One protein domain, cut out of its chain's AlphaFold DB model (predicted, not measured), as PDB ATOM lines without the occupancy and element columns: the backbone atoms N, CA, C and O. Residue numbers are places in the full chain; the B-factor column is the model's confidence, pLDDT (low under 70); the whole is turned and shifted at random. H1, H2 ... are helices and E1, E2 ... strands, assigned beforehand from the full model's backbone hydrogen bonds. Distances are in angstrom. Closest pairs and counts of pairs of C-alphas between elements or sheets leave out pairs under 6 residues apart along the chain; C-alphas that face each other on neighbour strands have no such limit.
ATOM      1  N   GLY A   7     172.026 135.266 178.021       79.50
ATOM      2  CA  GLY A   7     172.217 136.680 177.703       79.50
ATOM      3  C   GLY A   7     173.696 137.037 177.567       79.50
ATOM      4  O   GLY A   7     174.087 137.692 176.598       79.50
ATOM      5  N   LYS A   8     174.535 136.529 178.476       80.62
ATOM      6  CA  LYS A   8     175.992 136.687 178.394       80.62
ATOM      7  C   LYS A   8     176.580 136.019 177.146       80.62
ATOM      8  O   LYS A   8     177.376 136.643 176.451       80.62
ATOM      9  N   ILE A   9     176.147 134.797 176.820       75.50
ATOM     10  CA  ILE A   9     176.611 134.082 175.615       75.50
ATOM     11  C   ILE A   9     176.279 134.874 174.348       75.50
ATOM     12  O   ILE A   9     177.137 135.042 173.484       75.50
ATOM     13  N   ILE A  10     175.055 135.398 174.242       76.94
ATOM     14  CA  ILE A  10     174.638 136.212 173.093       76.94
ATOM     15  C   ILE A  10     175.469 137.500 173.019       76.94
ATOM     16  O   ILE A  10     175.923 137.874 171.940       76.94
ATOM     17  N   ALA A  11     175.716 138.159 174.155       82.00
ATOM     18  CA  ALA A  11     176.505 139.387 174.207       82.00
ATOM     19  C   ALA A  11     177.984 139.181 173.831       82.00
ATOM     20  O   ALA A  11     178.621 140.108 173.322       82.00
ATOM     21  N   GLU A  12     178.539 137.993 174.070       83.06
ATOM     22  CA  GLU A  12     179.940 137.655 173.788       83.06
ATOM     23  C   GLU A  12     180.140 136.980 172.423       83.06
ATOM     24  O   GLU A  12     181.274 136.912 171.946       83.06
ATOM     25  N   SER A  13     179.060 136.567 171.757       80.38
ATOM     26  CA  SER A  13     179.099 135.934 170.436       80.38
ATOM     27  C   SER A  13     179.061 136.950 169.287       80.38
ATOM     28  O   SER A  13     178.485 138.034 169.392       80.38
ATOM     29  N   VAL A  14     179.670 136.595 168.157       80.25
ATOM     30  CA  VAL A  14     179.604 137.331 166.890       80.25
ATOM     31  C   VAL A  14     179.652 136.361 165.715       80.25
ATOM     32  O   VAL A  14     180.306 135.323 165.783       80.25
ATOM     33  N   PHE A  15     178.962 136.692 164.624       75.19
ATOM     34  CA  PHE A  15     179.090 135.936 163.385       75.19
ATOM     35  C   PHE A  15     180.430 136.280 162.728       75.19
ATOM     36  O   PHE A  15     180.685 137.443 162.408       75.19
ATOM     37  N   CYS A  16     181.303 135.290 162.562       76.69
ATOM     38  CA  CYS A  16     182.637 135.488 162.010       76.69
ATOM     39  C   CYS A  16     182.840 134.628 160.762       76.69
ATOM     40  O   CYS A  16     182.465 133.457 160.726       76.69
ATOM     41  N   TYR A  17     183.475 135.220 159.751       70.75
ATOM     42  CA  TYR A  17     184.007 134.496 158.602       70.75
ATOM     43  C   TYR A  17     185.477 134.185 158.870       70.75
ATOM     44  O   TYR A  17     186.344 135.029 158.641       70.75
ATOM     45  N   ALA A  18     185.760 132.989 159.392       57.56
ATOM     46  CA  ALA A  18     187.128 132.521 159.564       57.56
ATOM     47  C   ALA A  18     187.562 131.760 158.310       57.56
ATOM     48  O   ALA A  18     187.007 130.726 157.937       57.56
ATOM     49  N   ARG A  19     188.584 132.308 157.659       56.62
ATOM     50  CA  ARG A  19     189.274 131.781 156.485       56.62
ATOM     51  C   ARG A  19     190.089 130.508 156.840       56.62
ATOM     52  O   ARG A  19     191.302 130.515 156.693       56.62
ATOM     53  N   SER A  20     189.442 129.463 157.375       50.16
ATOM     54  CA  SER A  20     189.995 128.098 157.553       50.16
ATOM     55  C   SER A  20     188.981 127.074 158.093       50.16
ATOM     56  O   SER A  20     189.045 125.914 157.704       50.16
ATOM     57  N   GLU A  21     188.043 127.475 158.960       52.25
ATOM     58  CA  GLU A  21     187.129 126.544 159.665       52.25
ATOM     59  C   GLU A  21     185.645 126.698 159.280       52.25
ATOM     60  O   GLU A  21     184.799 125.924 159.725       52.25
ATOM     61  N   GLY A  22     185.322 127.664 158.415       57.94
ATOM     62  CA  GLY A  22     183.960 127.926 157.949       57.94
ATOM     63  C   GLY A  22     183.310 129.151 158.600       57.94
ATOM     64  O   GLY A  22     183.960 129.976 159.243       57.94
ATOM     65  N   GLN A  23     182.009 129.302 158.356       70.44
ATOM     66  CA  GLN A  23     181.184 130.413 158.837       70.44
ATOM     67  C   GLN A  23     180.405 130.006 160.094       70.44
ATOM     68  O   GLN A  23     179.874 128.897 160.153       70.44
ATOM     69  N   GLY A  24     180.274 130.900 161.077       71.69
ATOM     70  CA  GLY A  24     179.457 130.611 162.255       71.69
ATOM     71  C   GLY A  24     179.496 131.667 163.355       71.69
ATOM     72  O   GLY A  24     180.252 132.640 163.297       71.69
ATOM     73  N   LEU A  25     178.654 131.460 164.371       77.88
ATOM     74  CA  LEU A  25     178.727 132.197 165.630       77.88
ATOM     75  C   LEU A  25     179.936 131.702 166.427       77.88
ATOM     76  O   LEU A  25     180.035 130.519 166.741       77.88
ATOM     77  N   VAL A  26     180.831 132.621 166.767       80.88
ATOM     78  CA  VAL A  26     182.007 132.375 167.608       80.88
ATOM     79  C   VAL A  26     182.058 133.418 168.715       80.88
ATOM     80  O   VAL A  26     181.434 134.474 168.602       80.88
ATOM     81  N   ASN A  27     182.830 133.179 169.775       81.00
ATOM     82  CA  ASN A  27     183.094 134.255 170.728       81.00
ATOM     83  C   ASN A  27     183.881 135.378 170.044       81.00
ATOM     84  O   ASN A  27     184.778 135.120 169.241       81.00
ATOM     85  N   LYS A  28     183.613 136.634 170.411       79.75
ATOM     86  CA  LYS A  28     184.322 137.813 169.884       79.75
ATOM     87  C   LYS A  28     185.840 137.652 169.955       79.75
ATOM     88  O   LYS A  28     186.525 137.942 168.986       79.75
ATOM     89  N   VAL A  29     186.362 137.097 171.049       78.81
ATOM     90  CA  VAL A  29     187.806 136.855 171.241       78.81
ATOM     91  C   VAL A  29     188.410 135.826 170.278       78.81
ATOM     92  O   VAL A  29     189.628 135.764 170.158       78.81
ATOM     93  N   GLN A  30     187.588 135.013 169.611       74.94
ATOM     94  CA  GLN A  30     188.009 134.024 168.612       74.94
ATOM     95  C   GLN A  30     187.887 134.564 167.180       74.94
ATOM     96  O   GLN A  30     188.472 134.002 166.260       74.94
ATOM     97  N   CYS A  31     187.146 135.656 166.971       77.00
ATOM     98  CA  CYS A  31     187.023 136.258 165.653       77.00
ATOM     99  C   CYS A  31     188.241 137.138 165.351       77.00
ATOM    100  O   CYS A  31     188.478 138.126 166.048       77.00
ATOM    101  N   ALA A  32     188.973 136.823 164.278       69.62
ATOM    102  CA  ALA A  32     190.208 137.517 163.892       69.62
ATOM    103  C   ALA A  32     190.047 139.050 163.818       69.62
ATOM    104  O   ALA A  32     190.896 139.791 164.306       69.62
ATOM    105  N   CYS A  33     188.914 139.527 163.296       74.50
ATOM    106  CA  CYS A  33     188.585 140.953 163.228       74.50
ATOM    107  C   CYS A  33     188.571 141.616 164.627       74.50
ATOM    108  O   CYS A  33     189.175 142.666 164.840       74.50
ATOM    109  N   TYR A  34     187.951 140.972 165.619       71.94
ATOM    110  CA  TYR A  34     187.876 141.487 166.992       71.94
ATOM    111  C   TYR A  34     189.189 141.320 167.763       71.94
ATOM    112  O   TYR A  34     189.513 142.176 168.585       71.94
ATOM    113  N   GLN A  35     189.978 140.280 167.471       68.88
ATOM    114  CA  GLN A  35     191.343 140.138 168.001       68.88
ATOM    115  C   GLN A  35     192.255 141.289 167.554       68.88
ATOM    116  O   GLN A  35     193.114 141.725 168.314       68.88
ATOM    117  N   GLN A  36     192.029 141.827 166.354       69.75
ATOM    118  CA  GLN A  36     192.735 142.994 165.815       69.75
ATOM    119  C   GLN A  36     192.152 144.338 166.301       69.75
ATOM    120  O   GLN A  36     192.513 145.395 165.791       69.75
ATOM    121  N   GLY A  37     191.231 144.320 167.274       66.31
ATOM    122  CA  GLY A  37     190.590 145.519 167.821       66.31
ATOM    123  C   GLY A  37     189.472 146.101 166.949       66.31
ATOM    124  O   GLY A  37     188.937 147.165 167.270       66.31
ATOM    125  N   GLN A  38     189.074 145.426 165.865       67.94
ATOM    126  CA  GLN A  38     187.985 145.892 165.013       67.94
ATOM    127  C   GLN A  38     186.627 145.533 165.624       67.94
ATOM    128  O   GLN A  38     186.373 144.405 166.038       67.94
ATOM    129  N   LYS A  39     185.707 146.503 165.655       66.75
ATOM    130  CA  LYS A  39     184.342 146.307 166.184       66.75
ATOM    131  C   LYS A  39     183.390 145.623 165.201       66.75
ATOM    132  O   LYS A  39     182.260 145.322 165.583       66.75
ATOM    133  N   LYS A  40     183.808 145.443 163.948       68.94
ATOM    134  CA  LYS A  40     183.059 144.812 162.856       68.94
ATOM    135  C   LYS A  40     184.029 143.983 162.032       68.94
ATOM    136  O   LYS A  40     185.194 144.351 161.933       68.94
ATOM    137  N   CYS A  41     183.548 142.891 161.445       76.69
ATOM    138  CA  CYS A  41     184.379 142.086 160.567       76.69
ATOM    139  C   CYS A  41     184.179 142.521 159.119       76.69
ATOM    140  O   CYS A  41     183.115 142.292 158.549       76.69
ATOM    141  N   GLU A  42     185.191 143.157 158.535       77.06
ATOM    142  CA  GLU A  42     185.127 143.694 157.171       77.06
ATOM    143  C   GLU A  42     184.749 142.605 156.156       77.06
ATOM    144  O   GLU A  42     183.868 142.796 155.327       77.06
ATOM    145  N   ALA A  43     185.298 141.397 156.316       73.56
ATOM    146  CA  ALA A  43     184.952 140.241 155.490       73.56
ATOM    147  C   ALA A  43     183.453 139.866 155.540       73.56
ATOM    148  O   ALA A  43     182.913 139.380 154.549       73.56
ATOM    149  N   TYR A  44     182.767 140.095 156.665       78.31
ATOM    150  CA  TYR A  44     181.321 139.873 156.770       78.31
ATOM    151  C   TYR A  44     180.540 140.908 155.952       78.31
ATOM    152  O   TYR A  44     179.660 140.539 155.179       78.31
ATOM    153  N   LEU A  45     180.902 142.188 156.069       81.69
ATOM    154  CA  LEU A  45     180.266 143.268 155.307       81.69
ATOM    155  C   LEU A  45     180.483 143.080 153.803       81.69
ATOM    156  O   LEU A  45     179.551 143.176 153.010       81.69
ATOM    157  N   GLN A  46     181.706 142.721 153.427       84.12
ATOM    158  CA  GLN A  46     182.095 142.344 152.074       84.12
ATOM    159  C   GLN A  46     181.251 141.186 151.516       84.12
ATOM    160  O   GLN A  46     180.803 141.240 150.371       84.12
ATOM    161  N   MET A  47     180.976 140.155 152.322       84.25
ATOM    162  CA  MET A  47     180.074 139.067 151.935       84.25
ATOM    163  C   MET A  47     178.631 139.547 151.743       84.25
ATOM    164  O   MET A  47     178.004 139.207 150.738       84.25
ATOM    165  N   GLU A  48     178.084 140.323 152.682       86.19
ATOM    166  CA  GLU A  48     176.709 140.827 152.570       86.19
ATOM    167  C   GLU A  48     176.533 141.687 151.319       86.19
ATOM    168  O   GLU A  48     175.576 141.498 150.562       86.19
ATOM    169  N   ASN A  49     177.496 142.573 151.062       89.31
ATOM    170  CA  ASN A  49     177.520 143.416 149.875       89.31
ATOM    171  C   ASN A  49     177.612 142.576 148.597       89.31
ATOM    172  O   ASN A  49     176.829 142.797 147.670       89.31
ATOM    173  N   PHE A  50     178.490 141.566 148.567       90.19
ATOM    174  CA  PHE A  50     178.598 140.650 147.434       90.19
ATOM    175  C   PHE A  50     177.277 139.923 147.159       90.19
ATOM    176  O   PHE A  50     176.786 139.952 146.034       90.19
ATOM    177  N   HIS A  51     176.665 139.292 148.168       89.00
ATOM    178  CA  HIS A  51     175.416 138.546 147.988       89.00
ATOM    179  C   HIS A  51     174.263 139.441 147.545       89.00
ATOM    180  O   HIS A  51     173.485 139.055 146.668       89.00
ATOM    181  N   LYS A  52     174.162 140.639 148.127       93.38
ATOM    182  CA  LYS A  52     173.176 141.634 147.717       93.38
ATOM    183  C   LYS A  52     173.358 141.985 146.241       93.38
ATOM    184  O   LYS A  52     172.414 141.836 145.467       93.38
ATOM    185  N   ARG A  53     174.575 142.364 145.842       93.75
ATOM    186  CA  ARG A  53     174.881 142.767 144.466       93.75
ATOM    187  C   ARG A  53     174.683 141.628 143.467       93.75
ATOM    188  O   ARG A  53     174.074 141.814 142.417       93.75
ATOM    189  N   TYR A  54     175.119 140.423 143.821       93.19
ATOM    190  CA  TYR A  54     174.919 139.220 143.018       93.19
ATOM    191  C   TYR A  54     173.428 138.945 142.789       93.19
ATOM    192  O   TYR A  54     173.012 138.689 141.660       93.19
ATOM    193  N   LYS A  55     172.597 139.049 143.835       94.19
ATOM    194  CA  LYS A  55     171.145 138.859 143.729       94.19
ATOM    195  C   LYS A  55     170.487 139.918 142.843       94.19
ATOM    196  O   LYS A  55     169.622 139.569 142.046       94.19
ATOM    197  N   GLU A  56     170.897 141.180 142.947       96.00
ATOM    198  CA  GLU A  56     170.408 142.258 142.075       96.00
ATOM    199  C   GLU A  56     170.683 141.961 140.593       96.00
ATOM    200  O   GLU A  56     169.787 142.096 139.763       96.00
ATOM    201  N   LEU A  57     171.894 141.502 140.267       94.19
ATOM    202  CA  LEU A  57     172.290 141.156 138.899       94.19
ATOM    203  C   LEU A  57     171.602 139.873 138.395       94.19
ATOM    204  O   LEU A  57     171.229 139.791 137.227       94.19
ATOM    205  N   GLN A  58     171.357 138.896 139.273       91.25
ATOM    206  CA  GLN A  58     170.559 137.707 138.942       91.25
ATOM    207  C   GLN A  58     169.092 138.052 138.653       91.25
ATOM    208  O   GLN A  58     168.507 137.490 137.731       91.25
ATOM    209  N   ILE A  59     168.497 138.996 139.394       96.06
ATOM    210  CA  ILE A  59     167.131 139.484 139.134       96.06
ATOM    211  C   ILE A  59     167.036 140.162 137.757       96.06
ATOM    212  O   ILE A  59     166.000 140.079 137.108       96.06
ATOM    213  N   GLN A  60     168.124 140.773 137.277       94.19
ATOM    214  CA  GLN A  60     168.214 141.334 135.921       94.19
ATOM    215  C   GLN A  60     168.359 140.261 134.825       94.19
ATOM    216  O   GLN A  60     168.429 140.597 133.647       94.19
ATOM    217  N   GLY A  61     168.396 138.976 135.191       94.12
ATOM    218  CA  GLY A  61     168.503 137.861 134.252       94.12
ATOM    219  C   GLY A  61     169.919 137.615 133.730       94.12
ATOM    220  O   GLY A  61     170.082 136.875 132.762       94.12
ATOM    221  N   LEU A  62     170.944 138.212 134.348       92.00
ATOM    222  CA  LEU A  62     172.318 138.037 133.889       92.00
ATOM    223  C   LEU A  62     172.835 136.623 134.193       92.00
ATOM    224  O   LEU A  62     172.631 136.099 135.296       92.00
ATOM    225  N   PRO A  63     173.561 135.993 133.255       91.38
ATOM    226  CA  PRO A  63     174.187 134.708 133.502       91.38
ATOM    227  C   PRO A  63     175.317 134.855 134.526       91.38
ATOM    228  O   PRO A  63     176.022 135.864 134.580       91.38
ATOM    229  N   ARG A  64     175.543 133.794 135.311       88.75
ATOM    230  CA  ARG A  64     176.531 133.762 136.405       88.75
ATOM    231  C   ARG A  64     177.899 134.332 136.017       88.75
ATOM    232  O   ARG A  64     178.496 135.059 136.804       88.75
ATOM    233  N   LYS A  65     178.406 133.996 134.826       91.75
ATOM    234  CA  LYS A  65     179.719 134.460 134.352       91.75
ATOM    235  C   LYS A  65     179.771 135.985 134.224       91.75
ATOM    236  O   LYS A  65     180.721 136.591 134.706       91.75
ATOM    237  N   GLU A  66     178.748 136.590 133.629       93.19
ATOM    238  CA  GLU A  66     178.658 138.044 133.460       93.19
ATOM    239  C   GLU A  66     178.448 138.746 134.803       93.19
ATOM    240  O   GLU A  66     179.115 139.736 135.086       93.19
ATOM    241  N   THR A  67     177.604 138.184 135.680       92.81
ATOM    242  CA  THR A  67     177.438 138.686 137.053       92.81
ATOM    243  C   THR A  67     178.780 138.772 137.786       92.81
ATOM    244  O   THR A  67     179.089 139.796 138.391       92.81
ATOM    245  N   LEU A  68     179.593 137.712 137.720       91.94
ATOM    246  CA  LEU A  68     180.889 137.680 138.396       91.94
ATOM    247  C   LEU A  68     181.893 138.665 137.789       91.94
ATOM    248  O   LEU A  68     182.614 139.294 138.552       91.94
ATOM    249  N   GLN A  69     181.907 138.837 136.463       94.25
ATOM    250  CA  GLN A  69     182.774 139.812 135.789       94.25
ATOM    251  C   GLN A  69     182.427 141.260 136.156       94.25
ATOM    252  O   GLN A  69     183.329 142.071 136.357       94.25
ATOM    253  N   ILE A  70     181.135 141.588 136.261       94.25
ATOM    254  CA  ILE A  70     180.685 142.918 136.695       94.25
ATOM    255  C   ILE A  70     181.178 143.193 138.114       94.25
ATOM    256  O   ILE A  70     181.819 144.213 138.345       94.25
ATOM    257  N   ILE A  71     180.932 142.264 139.041       93.38
ATOM    258  CA  ILE A  71     181.336 142.434 140.441       93.38
ATOM    259  C   ILE A  71     182.862 142.480 140.573       93.38
ATOM    260  O   ILE A  71     183.386 143.286 141.329       93.38
ATOM    261  N   GLU A  72     183.597 141.652 139.831       92.00
ATOM    262  CA  GLU A  72     185.063 141.679 139.842       92.00
ATOM    263  C   GLU A  72     185.614 143.049 139.436       92.00
ATOM    264  O   GLU A  72     186.535 143.552 140.075       92.00
ATOM    265  N   LYS A  73     185.014 143.668 138.416       93.50
ATOM    266  CA  LYS A  73     185.369 145.012 137.964       93.50
ATOM    267  C   LYS A  73     184.974 146.093 138.976       93.50
ATOM    268  O   LYS A  73     185.713 147.053 139.150       93.50
ATOM    269  N   GLU A  74     183.829 145.949 139.644       92.31
ATOM    270  CA  GLU A  74     183.401 146.853 140.725       92.31
ATOM    271  C   GLU A  74     184.363 146.813 141.925       92.31
ATOM    272  O   GLU A  74     184.529 147.820 142.601       92.31
ATOM    273  N   LEU A  75     185.014 145.670 142.162       89.12
ATOM    274  CA  LEU A  75     185.975 145.461 143.249       89.12
ATOM    275  C   LEU A  75     187.436 145.718 142.835       89.12
ATOM    276  O   LEU A  75     188.359 145.472 143.618       89.12
ATOM    277  N   GLU A  76     187.680 146.159 141.601       88.31
ATOM    278  CA  GLU A  76     189.029 146.367 141.083       88.31
ATOM    279  C   GLU A  76     189.729 147.516 141.826       88.31
ATOM    280  O   GLU A  76     189.231 148.635 141.901       88.31
ATOM    281  N   GLY A  77     190.909 147.236 142.389       80.38
ATOM    282  CA  GLY A  77     191.666 148.206 143.188       80.38
ATOM    283  C   GLY A  77     191.257 148.285 144.664       80.38
ATOM    284  O   GLY A  77     191.923 148.984 145.427       80.38
ATOM    285  N   GLU A  78     190.236 147.539 145.093       81.81
ATOM    286  CA  GLU A  78     189.821 147.463 146.494       81.81
ATOM    287  C   GLU A  78     190.351 146.206 147.193       81.81
ATOM    288  O   GLU A  78     190.422 145.105 146.631       81.81
ATOM    289  N   GLU A  79     190.694 146.339 148.478       76.88
ATOM    290  CA  GLU A  79     191.093 145.189 149.277       76.88
ATOM    291  C   GLU A  79     189.876 144.361 149.723       76.88
ATOM    292  O   GLU A  79     189.357 144.495 150.830       76.88
ATOM    293  N   HIS A  80     189.432 143.440 148.864       79.00
ATOM    294  CA  HIS A  80     188.256 142.618 149.146       79.00
ATOM    295  C   HIS A  80     188.632 141.202 149.613       79.00
ATOM    296  O   HIS A  80     188.779 140.258 148.827       79.00
ATOM    297  N   HIS A  81     188.838 141.040 150.922       74.69
ATOM    298  CA  HIS A  81     189.207 139.769 151.542       74.69
ATOM    299  C   HIS A  81     188.170 138.677 151.268       74.69
ATOM    300  O   HIS A  81     188.525 137.622 150.763       74.69
ATOM    301  N   TRP A  82     186.881 138.869 151.532       78.62
ATOM    302  CA  TRP A  82     185.954 137.736 151.403       78.62
ATOM    303  C   TRP A  82     185.919 137.151 149.974       78.62
ATOM    304  O   TRP A  82     186.092 135.943 149.785       78.62
ATOM    305  N   TYR A  83     185.832 138.023 148.968       80.44
ATOM    306  CA  TYR A  83     185.782 137.645 147.547       80.44
ATOM    307  C   TYR A  83     187.027 136.867 147.092       80.44
ATOM    308  O   TYR A  83     186.891 135.798 146.495       80.44
ATOM    309  N   ARG A  84     188.235 137.334 147.448       78.62
ATOM    310  CA  ARG A  84     189.514 136.687 147.080       78.62
ATOM    311  C   ARG A  84     189.713 135.277 147.636       78.62
ATOM    312  O   ARG A  84     190.654 134.613 147.247       78.62
ATOM    313  N   GLN A  85     188.907 134.830 148.593       70.88
ATOM    314  CA  GLN A  85     189.040 133.466 149.118       70.88
ATOM    315  C   GLN A  85     187.845 132.568 148.870       70.88
ATOM    316  O   GLN A  85     187.989 131.354 148.946       70.88
ATOM    317  N   ASN A  86     186.677 133.145 148.605       71.19
ATOM    318  CA  ASN A  86     185.448 132.373 148.464       71.19
ATOM    319  C   ASN A  86     184.931 132.350 147.021       71.19
ATOM    320  O   ASN A  86     184.125 131.489 146.683       71.19
ATOM    321  N   VAL A  87     185.375 133.282 146.171       74.44
ATOM    322  CA  VAL A  87     184.871 133.434 144.796       74.44
ATOM    323  C   VAL A  87     185.995 133.341 143.770       74.44
ATOM    324  O   VAL A  87     185.859 132.600 142.798       74.44
ATOM    325  N   LYS A  88     187.103 134.052 144.001       72.69
ATOM    326  CA  LYS A  88     188.307 134.023 143.157       72.69
ATOM    327  C   LYS A  88     189.520 133.540 143.974       72.69
ATOM    328  O   LYS A  88     190.344 134.385 144.324       72.69
TER     329      LYS A  88
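This is residues 7 to 88 of the 89 residues of an uncharacterized protein of Paenibacillus sp. 1_12 (UniProt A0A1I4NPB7). A long helix, H3, is the backbone of one lobe, with H4 folded back on its last part and H5 packed on its first part; at the first end of H3 a small strand hairpin, E1 and E2, with the short helices H1 and H2, makes the other lobe. H1, at the start of the printed part, lies at the far end of the hairpin from H3. The printed part has 82 residues, with five named helices and two strands in the order H1, E1, E2, H2, H3, H4, H5; the sheet, E1 - E2, is antiparallel and the class is mixed, helices and strands. The whole is loose, with a radius of gyration of the C-alphas of 14.9 A, and elongated, with spans of 45 by 26 by 21 A.

H1, residues 7 to 12, has a tight link to E1, residues 13 to 18. E2, residues 22 to 27, forms a hairpin with E1, antiparallel at 148 degrees; N 14 and O 26 are 2.8 A apart and N 16 and O 24 are 2.9 A apart, within hydrogen-bond range. The closest C-alphas of H1 and E2 are those of Glu 12 and Asn 27, 5.6 A apart. H2, residues 32 to 35, is close to but not clearly touching H3, residues 42 to 59; their closest C-alphas, of Cys 33 and Glu 42, are 7.5 A apart. The closest C-alphas of E1 and H3, of Tyr 17 and Tyr 44, are 6.3 A apart. H4, residues 64 to 74, touches residues 50 to 58 of H3, opposite ways at a steep tilt of 49 degrees, closest at the C-alphas of Leu 57 and Thr 67, 6.0 A. H5, residues 81 to 86, touches residues 42 to 50 of H3, the same way at a steep tilt of 60 degrees, closest at the C-alphas of Ala 43 and Trp 82, 4.9 A. H4 and H5 are apart. In H1, H3 and H4 every O i to N i+4 pair is within hydrogen-bond range, in H5 1 of 2, and H2 is too short for such a pair.

H1 begins at C-alpha 7, (172.217, 136.680, 177.703). E1 spans 13.9 A and E2 14.3 A. H3 spans 25.8 A from C-alpha 42, (185.127, 143.694, 157.171), and H4 15.4 A. H5 ends at C-alpha 86, (185.448, 132.373, 148.464).

The two C-alphas farthest apart, of Lys 8 and Glu 66, are 45.0 A apart. The printed part has no cut and no long link. The mean pLDDT of the printed part is 80.5; residues 18 to 22, 32 and 35 to 40 are under 70.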